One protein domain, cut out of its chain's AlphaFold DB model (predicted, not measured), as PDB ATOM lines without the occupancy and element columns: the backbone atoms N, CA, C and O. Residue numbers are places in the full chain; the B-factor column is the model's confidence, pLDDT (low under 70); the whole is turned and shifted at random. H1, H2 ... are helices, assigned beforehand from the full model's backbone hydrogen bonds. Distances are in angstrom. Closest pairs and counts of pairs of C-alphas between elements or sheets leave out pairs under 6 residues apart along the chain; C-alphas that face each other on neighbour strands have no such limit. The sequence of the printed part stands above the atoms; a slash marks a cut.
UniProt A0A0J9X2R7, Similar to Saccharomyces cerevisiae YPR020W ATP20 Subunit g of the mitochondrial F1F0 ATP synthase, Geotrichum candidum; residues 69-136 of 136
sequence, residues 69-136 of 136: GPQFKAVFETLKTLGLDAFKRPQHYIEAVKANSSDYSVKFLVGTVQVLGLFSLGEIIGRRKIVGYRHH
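What this domain is: This is residues 69 to 136 of the 136 residues of the protein "Similar to Saccharomyces cerevisiae YPR020W ATP20 Subunit g of the mitochondrial F1F0 ATP synthase" of Geotrichum candidum (UniProt A0A0J9X2R7). What shape is this? It is an open hook of three helices end to end: H1 and long H3 are two arms joined through short H2, and a tail, residues 128 to 136, follows H3. How is it made up? The printed part has 68 residues, is all helix, in the order H1, H2, H3, and has no named strand. It is extended, with a radius of gyration of the C-alphas of 18.0 A and spans of 53 by 31 by 21 A.

Where its parts are: Where does H1 run? It holds residues 69 to 88, 29.0 A long, from C-alpha 69 at (-23.566, 39.246, -19.346). What follows? H2 holds residues 90 to 99, 14.5 A; H3 holds residues 101 to 127, 38.3 A, ending at C-alpha 127 at (-10.529, 16.859, -12.140).

How they stand to each other: How do H1 and H2 stand? They are close but not clearly touching, about perpendicular at 73 degrees; their closest C-alphas, of Ala 86 and Tyr 93, are 6.1 A apart. And H3? H2 and H3 are close but not clearly touching, about perpendicular at 75 degrees; their closest C-alphas, of Val 97 and Tyr 104, are 7.8 A apart. H1 and H3 are apart. Are the backbones helical? Every O i to N i+4 pair is within hydrogen-bond range in H1 and H2, and 22 of 23 in H3.

The domain as a whole: How large is it? The two C-alphas farthest apart, of His 92 and His 136, are 54.1 A apart. Is it continuous? The printed part has no cut, and both links are tight. Where is confidence low? Residues 134 to 136 have pLDDT under 70.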
ATOM      1  N   GLY A  69     -24.314  39.003 -18.101       91.25
ATOM      2  CA  GLY A  69     -23.566  39.246 -19.346       91.25
ATOM      3  C   GLY A  69     -23.173  40.718 -19.595       91.25
ATOM      4  O   GLY A  69     -22.038  40.972 -19.999       91.25
ATOM      5  N   PRO A  70     -24.046  41.711 -19.325       92.19
ATOM      6  CA  PRO A  70     -23.690  43.127 -19.429       92.19
ATOM      7  C   PRO A  70     -22.612  43.581 -18.435       92.19
ATOM      8  O   PRO A  70     -21.723  44.341 -18.811       92.19
ATOM      9  N   GLN A  71     -22.649  43.097 -17.190       90.25
ATOM     10  CA  GLN A  71     -21.641  43.433 -16.174       90.25
ATOM     11  C   GLN A  71     -20.257  42.920 -16.579       90.25
ATOM     12  O   GLN A  71     -19.267  43.631 -16.426       90.25
ATOM     13  N   PHE A  72     -20.191  41.726 -17.172       92.31
ATOM     14  CA  PHE A  72     -18.938  41.182 -17.691       92.31
ATOM     15  C   PHE A  72     -18.335  42.067 -18.790       92.31
ATOM     16  O   PHE A  72     -17.144  42.378 -18.754       92.31
ATOM     17  N   LYS A  73     -19.161  42.534 -19.738       93.50
ATOM     18  CA  LYS A  73     -18.723  43.463 -20.792       93.50
ATOM     19  C   LYS A  73     -18.202  44.776 -20.210       93.50
ATOM     20  O   LYS A  73     -17.169  45.260 -20.657       93.50
ATOM     21  N   ALA A  74     -18.885  45.322 -19.203       94.81
ATOM     22  CA  ALA A  74     -18.452  46.545 -18.539       94.81
ATOM     23  C   ALA A  74     -17.054  46.383 -17.917       94.81
ATOM     24  O   ALA A  74     -16.168  47.190 -18.186       94.81
ATOM     25  N   VAL A  75     -16.821  45.300 -17.164       93.25
ATOM     26  CA  VAL A  75     -15.496  45.024 -16.583       93.25
ATOM     27  C   VAL A  75     -14.436  44.849 -17.673       93.25
ATOM     28  O   VAL A  75     -13.361  45.437 -17.581       93.25
ATOM     29  N   PHE A  76     -14.737  44.112 -18.741       94.19
ATOM     30  CA  PHE A  76     -13.795  43.917 -19.842       94.19
ATOM     31  C   PHE A  76     -13.381  45.235 -20.518       94.19
ATOM     32  O   PHE A  76     -12.189  45.474 -20.712       94.19
ATOM     33  N   GLU A  77     -14.333  46.121 -20.828       94.94
ATOM     34  CA  GLU A  77     -14.020  47.424 -21.434       94.94
ATOM     35  C   GLU A  77     -13.230  48.333 -20.473       94.94
ATOM     36  O   GLU A  77     -12.291  49.012 -20.899       94.94
ATOM     37  N   THR A  78     -13.524  48.306 -19.165       93.56
ATOM     38  CA  THR A  78     -12.717  49.048 -18.173       93.56
ATOM     39  C   THR A  78     -11.281  48.528 -18.096       93.56
ATOM     40  O   THR A  78     -10.341  49.314 -18.137       93.56
ATOM     41  N   LEU A  79     -11.072  47.211 -18.070       91.56
ATOM     42  CA  LEU A  79      -9.728  46.629 -18.050       91.56
ATOM     43  C   LEU A  79      -8.951  46.931 -19.332       91.56
ATOM     44  O   LEU A  79      -7.763  47.241 -19.281       91.56
ATOM     45  N   LYS A  80      -9.621  46.874 -20.483       93.44
ATOM     46  CA  LYS A  80      -9.029  47.203 -21.780       93.44
ATOM     47  C   LYS A  80      -8.575  48.661 -21.840       93.44
ATOM     48  O   LYS A  80      -7.465  48.930 -22.294       93.44
ATOM     49  N   THR A  81      -9.410  49.592 -21.382       91.69
ATOM     50  CA  THR A  81      -9.074  51.026 -21.353       91.69
ATOM     51  C   THR A  81      -7.946  51.317 -20.365       91.69
ATOM     52  O   THR A  81      -6.962  51.933 -20.767       91.69
ATOM     53  N   LEU A  82      -8.000  50.768 -19.143       88.06
ATOM     54  CA  LEU A  82      -6.899  50.868 -18.175       88.06
ATOM     55  C   LEU A  82      -5.586  50.312 -18.733       88.06
ATOM     56  O   LEU A  82      -4.540  50.937 -18.572       88.06
ATOM     57  N   GLY A  83      -5.628  49.154 -19.395       87.38
ATOM     58  CA  GLY A  83      -4.449  48.548 -20.006       87.38
ATOM     59  C   GLY A  83      -3.834  49.462 -21.062       87.38
ATOM     60  O   GLY A  83      -2.645  49.764 -21.002       87.38
ATOM     61  N   LEU A  84      -4.648  49.963 -21.995       89.00
ATOM     62  CA  LEU A  84      -4.188  50.884 -23.039       89.00
ATOM     63  C   LEU A  84      -3.626  52.192 -22.468       89.00
ATOM     64  O   LEU A  84      -2.623  52.693 -22.978       89.00
ATOM     65  N   ASP A  85      -4.237  52.735 -21.418       86.00
ATOM     66  CA  ASP A  85      -3.769  53.962 -20.774       86.00
ATOM     67  C   ASP A  85      -2.464  53.748 -20.000       86.00
ATOM     68  O   ASP A  85      -1.559  54.583 -20.085       86.00
ATOM     69  N   ALA A  86      -2.307  52.600 -19.333       85.56
ATOM     70  CA  ALA A  86      -1.061  52.217 -18.674       85.56
ATOM     71  C   ALA A  86       0.100  52.079 -19.677       85.56
ATOM     72  O   ALA A  86       1.207  52.540 -19.396       85.56
ATOM     73  N   PHE A  87      -0.148  51.523 -20.871       86.00
ATOM     74  CA  PHE A  87       0.862  51.444 -21.937       86.00
ATOM     75  C   PHE A  87       1.229  52.813 -22.518       86.00
ATOM     76  O   PHE A  87       2.394  53.061 -22.821       86.00
ATOM     77  N   LYS A  88       0.254  53.717 -22.680       88.50
ATOM     78  CA  LYS A  88       0.486  55.056 -23.247       88.50
ATOM     79  C   LYS A  88       1.174  56.011 -22.270       88.50
ATOM     80  O   LYS A  88       1.860  56.928 -22.714       88.50
ATOM     81  N   ARG A  89       0.963  55.849 -20.957       85.94
ATOM     82  CA  ARG A  89       1.482  56.752 -19.911       85.94
ATOM     83  C   ARG A  89       2.009  55.970 -18.697       85.94
ATOM     84  O   ARG A  89       1.425  56.048 -17.615       85.94
ATOM     85  N   PRO A  90       3.148  55.266 -18.832       81.88
ATOM     86  CA  PRO A  90       3.663  54.395 -17.775       81.88
ATOM     87  C   PRO A  90       4.092  55.160 -16.511       81.88
ATOM     88  O   PRO A  90       3.869  54.688 -15.400       81.88
ATOM     89  N   GLN A  91       4.657  56.363 -16.663       82.50
ATOM     90  CA  GLN A  91       5.158  57.189 -15.550       82.50
ATOM     91  C   GLN A  91       4.028  57.597 -14.585       82.50
ATOM     92  O   GLN A  91       4.115  57.364 -13.383       82.50
ATOM     93  N   HIS A  92       2.914  58.091 -15.131       80.69
ATOM     94  CA  HIS A  92       1.742  58.515 -14.358       80.69
ATOM     95  C   HIS A  92       1.095  57.355 -13.583       80.69
ATOM     96  O   HIS A  92       0.582  57.535 -12.481       80.69
ATOM     97  N   TYR A  93       1.127  56.141 -14.141       79.12
ATOM     98  CA  TYR A  93       0.575  54.958 -13.482       79.12
ATOM     99  C   TYR A  93       1.430  54.513 -12.286       79.12
ATOM    100  O   TYR A  93       0.900  54.201 -11.220       79.12
ATOM    101  N   ILE A  94       2.758  54.531 -12.438       82.69
ATOM    102  CA  ILE A  94       3.695  54.175 -11.362       82.69
ATOM    103  C   ILE A  94       3.585  55.170 -10.201       82.69
ATOM    104  O   ILE A  94       3.552  54.759  -9.041       82.69
ATOM    105  N   GLU A  95       3.478  56.465 -10.497       82.81
ATOM    106  CA  GLU A  95       3.300  57.509  -9.483       82.81
ATOM    107  C   GLU A  95       1.975  57.357  -8.724       82.81
ATOM    108  O   GLU A  95       1.969  57.402  -7.493       82.81
ATOM    109  N   ALA A  96       0.873  57.081  -9.429       77.88
ATOM    110  CA  ALA A  96      -0.436  56.860  -8.816       77.88
ATOM    111  C   ALA A  96      -0.464  55.637  -7.878       77.88
ATOM    112  O   ALA A  96      -1.062  55.689  -6.799       77.88
ATOM    113  N   VAL A  97       0.213  54.547  -8.260       78.88
ATOM    114  CA  VAL A  97       0.350  53.337  -7.430       78.88
ATOM    115  C   VAL A  97       1.247  53.598  -6.218       78.88
ATOM    116  O   VAL A  97       0.931  53.169  -5.107       78.88
ATOM    117  N   LYS A  98       2.350  54.331  -6.403       81.50
ATOM    118  CA  LYS A  98       3.290  54.658  -5.324       81.50
ATOM    119  C   LYS A  98       2.668  55.593  -4.283       81.50
ATOM    120  O   LYS A  98       2.913  55.409  -3.094       81.50
ATOM    121  N   ALA A  99       1.831  56.538  -4.709       82.31
ATOM    122  CA  ALA A  99       1.148  57.483  -3.826       82.31
ATOM    123  C   ALA A  99       0.147  56.817  -2.864       82.31
ATOM    124  O   ALA A  99      -0.069  57.324  -1.767       82.31
ATOM    125  N   ASN A 100      -0.425  55.667  -3.234       74.06
ATOM    126  CA  ASN A 100      -1.438  54.972  -2.433       74.06
ATOM    127  C   ASN A 100      -0.999  53.567  -1.967       74.06
ATOM    128  O   ASN A 100      -1.815  52.678  -1.730       74.06
ATOM    129  N   SER A 101       0.306  53.332  -1.854       72.50
ATOM    130  CA  SER A 101       0.885  51.982  -1.842       72.50
ATOM    131  C   SER A 101       0.414  51.048  -0.707       72.50
ATOM    132  O   SER A 101       0.298  49.839  -0.932       72.50
ATOM    133  N   SER A 102       0.113  51.551   0.494       76.44
ATOM    134  CA  SER A 102      -0.165  50.694   1.662       76.44
ATOM    135  C   SER A 102      -1.529  49.993   1.614       76.44
ATOM    136  O   SER A 102      -1.589  48.783   1.794       76.44
ATOM    137  N   ASP A 103      -2.621  50.705   1.330       79.50
ATOM    138  CA  ASP A 103      -3.969  50.105   1.301       79.50
ATOM    139  C   ASP A 103      -4.216  49.294   0.014       79.50
ATOM    140  O   ASP A 103      -4.819  48.217   0.025       79.50
ATOM    141  N   TYR A 104      -3.678  49.765  -1.115       82.12
ATOM    142  CA  TYR A 104      -3.850  49.098  -2.407       82.12
ATOM    143  C   TYR A 104      -3.102  47.767  -2.483       82.12
ATOM    144  O   TYR A 104      -3.618  46.817  -3.071       82.12
ATOM    145  N   SER A 105      -1.917  47.666  -1.872       82.94
ATOM    146  CA  SER A 105      -1.146  46.416  -1.862       82.94
ATOM    147  C   SER A 105      -1.856  45.307  -1.084       82.94
ATOM    148  O   SER A 105      -1.911  44.177  -1.565       82.94
ATOM    149  N   VAL A 106      -2.473  45.624   0.060       88.56
ATOM    150  CA  VAL A 106      -3.241  44.650   0.851       88.56
ATOM    151  C   VAL A 106      -4.477  44.180   0.087       88.56
ATOM    152  O   VAL A 106      -4.705  42.978  -0.028       88.56
ATOM    153  N   LYS A 107      -5.253  45.101  -0.497       89.19
ATOM    154  CA  LYS A 107      -6.445  44.752  -1.290       89.19
ATOM    155  C   LYS A 107      -6.096  43.918  -2.519       89.19
ATOM    156  O   LYS A 107      -6.780  42.939  -2.814       89.19
ATOM    157  N   PHE A 108      -5.013  44.271  -3.208       90.00
ATOM    158  CA  PHE A 108      -4.508  43.504  -4.340       90.00
ATOM    159  C   PHE A 108      -4.050  42.104  -3.917       90.00
ATOM    160  O   PHE A 108      -4.396  41.120  -4.572       90.00
ATOM    161  N   LEU A 109      -3.329  41.983  -2.800       92.38
ATOM    162  CA  LEU A 109      -2.899  40.695  -2.256       92.38
ATOM    163  C   LEU A 109      -4.096  39.803  -1.900       92.38
ATOM    164  O   LEU A 109      -4.154  38.649  -2.309       92.38
ATOM    165  N   VAL A 110      -5.081  40.340  -1.182       94.38
ATOM    166  CA  VAL A 110      -6.291  39.587  -0.822       94.38
ATOM    167  C   VAL A 110      -7.053  39.157  -2.078       94.38
ATOM    168  O   VAL A 110      -7.422  37.989  -2.199       94.38
ATOM    169  N   GLY A 111      -7.225  40.059  -3.051       92.56
ATOM    170  CA  GLY A 111      -7.899  39.749  -4.312       92.56
ATOM    171  C   GLY A 111      -7.168  38.683  -5.135       92.56
ATOM    172  O   GLY A 111      -7.791  37.752  -5.639       92.56
ATOM    173  N   THR A 112      -5.841  38.762  -5.232       94.25
ATOM    174  CA  THR A 112      -5.032  37.758  -5.946       94.25
ATOM    175  C   THR A 112      -5.083  36.392  -5.274       94.25
ATOM    176  O   THR A 112      -5.284  35.392  -5.961       94.25
ATOM    177  N   VAL A 113      -4.991  36.331  -3.942       96.62
ATOM    178  CA  VAL A 113      -5.170  35.081  -3.184       96.62
ATOM    179  C   VAL A 113      -6.562  34.494  -3.420       96.62
ATOM    180  O   VAL A 113      -6.691  33.286  -3.620       96.62
ATOM    181  N   GLN A 114      -7.603  35.327  -3.466       93.69
ATOM    182  CA  GLN A 114      -8.966  34.878  -3.747       93.69
ATOM    183  C   GLN A 114      -9.111  34.305  -5.165       93.69
ATOM    184  O   GLN A 114      -9.696  33.235  -5.332       93.69
ATOM    185  N   VAL A 115      -8.548  34.968  -6.181       93.75
ATOM    186  CA  VAL A 115      -8.558  34.478  -7.571       93.75
ATOM    187  C   VAL A 115      -7.794  33.160  -7.695       93.75
ATOM    188  O   VAL A 115      -8.297  32.225  -8.318       93.75
ATOM    189  N   LEU A 116      -6.620  33.048  -7.065       95.81
ATOM    190  CA  LEU A 116      -5.852  31.801  -7.023       95.81
ATOM    191  C   LEU A 116      -6.637  30.681  -6.332       95.81
ATOM    192  O   LEU A 116      -6.695  29.565  -6.844       95.81
ATOM    193  N   GLY A 117      -7.305  30.983  -5.217       94.75
ATOM    194  CA  GLY A 117      -8.158  30.030  -4.512       94.75
ATOM    195  C   GLY A 117      -9.321  29.525  -5.371       94.75
ATOM    196  O   GLY A 117      -9.554  28.318  -5.446       94.75
ATOM    197  N   LEU A 118     -10.024  30.425  -6.069       93.81
ATOM    198  CA  LEU A 118     -11.111  30.062  -6.985       93.81
ATOM    199  C   LEU A 118     -10.610  29.256  -8.191       93.81
ATOM    200  O   LEU A 118     -11.275  28.308  -8.608       93.81
ATOM    201  N   PHE A 119      -9.429  29.586  -8.721       94.00
ATOM    202  CA  PHE A 119      -8.793  28.828  -9.798       94.00
ATOM    203  C   PHE A 119      -8.487  27.386  -9.366       94.00
ATOM    204  O   PHE A 119      -8.902  26.440 -10.039       94.00
ATOM    205  N   SER A 120      -7.853  27.200  -8.205       93.75
ATOM    206  CA  SER A 120      -7.579  25.867  -7.654       93.75
ATOM    207  C   SER A 120      -8.859  25.085  -7.349       93.75
ATOM    208  O   SER A 120      -8.923  23.882  -7.605       93.75
ATOM    209  N   LEU A 121      -9.910  25.749  -6.855       93.00
ATOM    210  CA  LEU A 121     -11.216  25.121  -6.646       93.00
ATOM    211  C   LEU A 121     -11.823  24.626  -7.969       93.00
ATOM    212  O   LEU A 121     -12.323  23.501  -8.037       93.00
ATOM    213  N   GLY A 122     -11.733  25.431  -9.030       92.25
ATOM    214  CA  GLY A 122     -12.146  25.043 -10.378       92.25
ATOM    215  C   GLY A 122     -11.381  23.824 -10.895       92.25
ATOM    216  O   GLY A 122     -11.982  22.907 -11.452       92.25
ATOM    217  N   GLU A 123     -10.076  23.754 -10.639       91.69
ATOM    218  CA  GLU A 123      -9.238  22.609 -11.004       91.69
ATOM    219  C   GLU A 123      -9.624  21.329 -10.235       91.69
ATOM    220  O   GLU A 123      -9.662  20.238 -10.811       91.69
ATOM    221  N   ILE A 124      -9.962  21.440  -8.945       92.81
ATOM    222  CA  ILE A 124     -10.461  20.318  -8.130       92.81
ATOM    223  C   ILE A 124     -11.789  19.794  -8.688       92.81
ATOM    224  O   ILE A 124     -11.943  18.581  -8.857       92.81
ATOM    225  N   ILE A 125     -12.731  20.688  -9.012       92.19
ATOM    226  CA  ILE A 125     -14.037  20.324  -9.585       92.19
ATOM    227  C   ILE A 125     -13.860  19.703 -10.975       92.19
ATOM    228  O   ILE A 125     -14.431  18.646 -11.253       92.19
ATOM    229  N   GLY A 126     -13.032  20.311 -11.828       91.19
ATOM    230  CA  GLY A 126     -12.753  19.831 -13.182       91.19
ATOM    231  C   GLY A 126     -12.111  18.443 -13.197       91.19
ATOM    232  O   GLY A 126     -12.498  17.588 -13.991       91.19
ATOM    233  N   ARG A 127     -11.184  18.173 -12.270       90.94
ATOM    234  CA  ARG A 127     -10.529  16.859 -12.140       90.94
ATOM    235  C   ARG A 127     -11.305  15.853 -11.292       90.94
ATOM    236  O   ARG A 127     -10.950  14.675 -11.303       90.94
ATOM    237  N   ARG A 128     -12.318  16.296 -10.535       90.69
ATOM    238  CA  ARG A 128     -13.065  15.506  -9.534       90.69
ATOM    239  C   ARG A 128     -12.150  14.780  -8.536       90.69
ATOM    240  O   ARG A 128     -12.457  13.678  -8.085       90.69
ATOM    241  N   LYS A 129     -10.997  15.374  -8.221       85.38
ATOM    242  CA  LYS A 129      -9.986  14.823  -7.309       85.38
ATOM    243  C   LYS A 129      -9.521  15.912  -6.360       85.38
ATOM    244  O   LYS A 129      -9.124  16.986  -6.802       85.38
ATOM    245  N   ILE A 130      -9.564  15.604  -5.067       84.88
ATOM    246  CA  ILE A 130      -9.168  16.527  -3.996       84.88
ATOM    247  C   ILE A 130      -7.642  16.529  -3.826       84.88
ATOM    248  O   ILE A 130      -7.060  17.574  -3.560       84.88
ATOM    249  N   VAL A 131      -6.984  15.378  -4.013       83.12
ATOM    250  CA  VAL A 131      -5.535  15.229  -3.814       83.12
ATOM    251  C   VAL A 131      -4.921  14.427  -4.956       83.12
ATOM    252  O   VAL A 131      -5.250  13.252  -5.111       83.12
ATOM    253  N   GLY A 132      -4.006  15.062  -5.697       75.56
ATOM    254  CA  GLY A 132      -3.055  14.433  -6.620       75.56
ATOM    255  C   GLY A 132      -3.634  13.551  -7.735       75.56
ATOM    256  O   GLY A 132      -4.821  13.225  -7.807       75.56
ATOM    257  N   TYR A 133      -2.759  13.119  -8.641       70.25
ATOM    258  CA  TYR A 133      -3.025  11.938  -9.456       70.25
ATOM    259  C   TYR A 133      -2.518  10.717  -8.688       70.25
ATOM    260  O   TYR A 133      -1.503  10.793  -8.003       70.25
ATOM    261  N   ARG A 134      -3.218   9.580  -8.782       67.56
ATOM    262  CA  ARG A 134      -2.658   8.307  -8.314       67.56
ATOM    263  C   ARG A 134      -1.452   8.012  -9.196       67.56
ATOM    264  O   ARG A 134      -1.632   7.662 -10.361       67.56
ATOM    265  N   HIS A 135      -0.265   8.232  -8.642       65.56
ATOM    266  CA  HIS A 135       0.987   7.795  -9.234       65.56
ATOM    267  C   HIS A 135       0.911   6.275  -9.402       65.56
ATOM    268  O   HIS A 135       0.588   5.553  -8.457       65.56
ATOM    269  N   HIS A 136       1.096   5.836 -10.637       53.94
ATOM    270  CA  HIS A 136       1.590   4.514 -10.982       53.94
ATOM    271  C   HIS A 136       3.033   4.709 -11.430       53.94
ATOM    272  O   HIS A 136       3.301   5.783 -12.024       53.94
TER     273      HIS A 136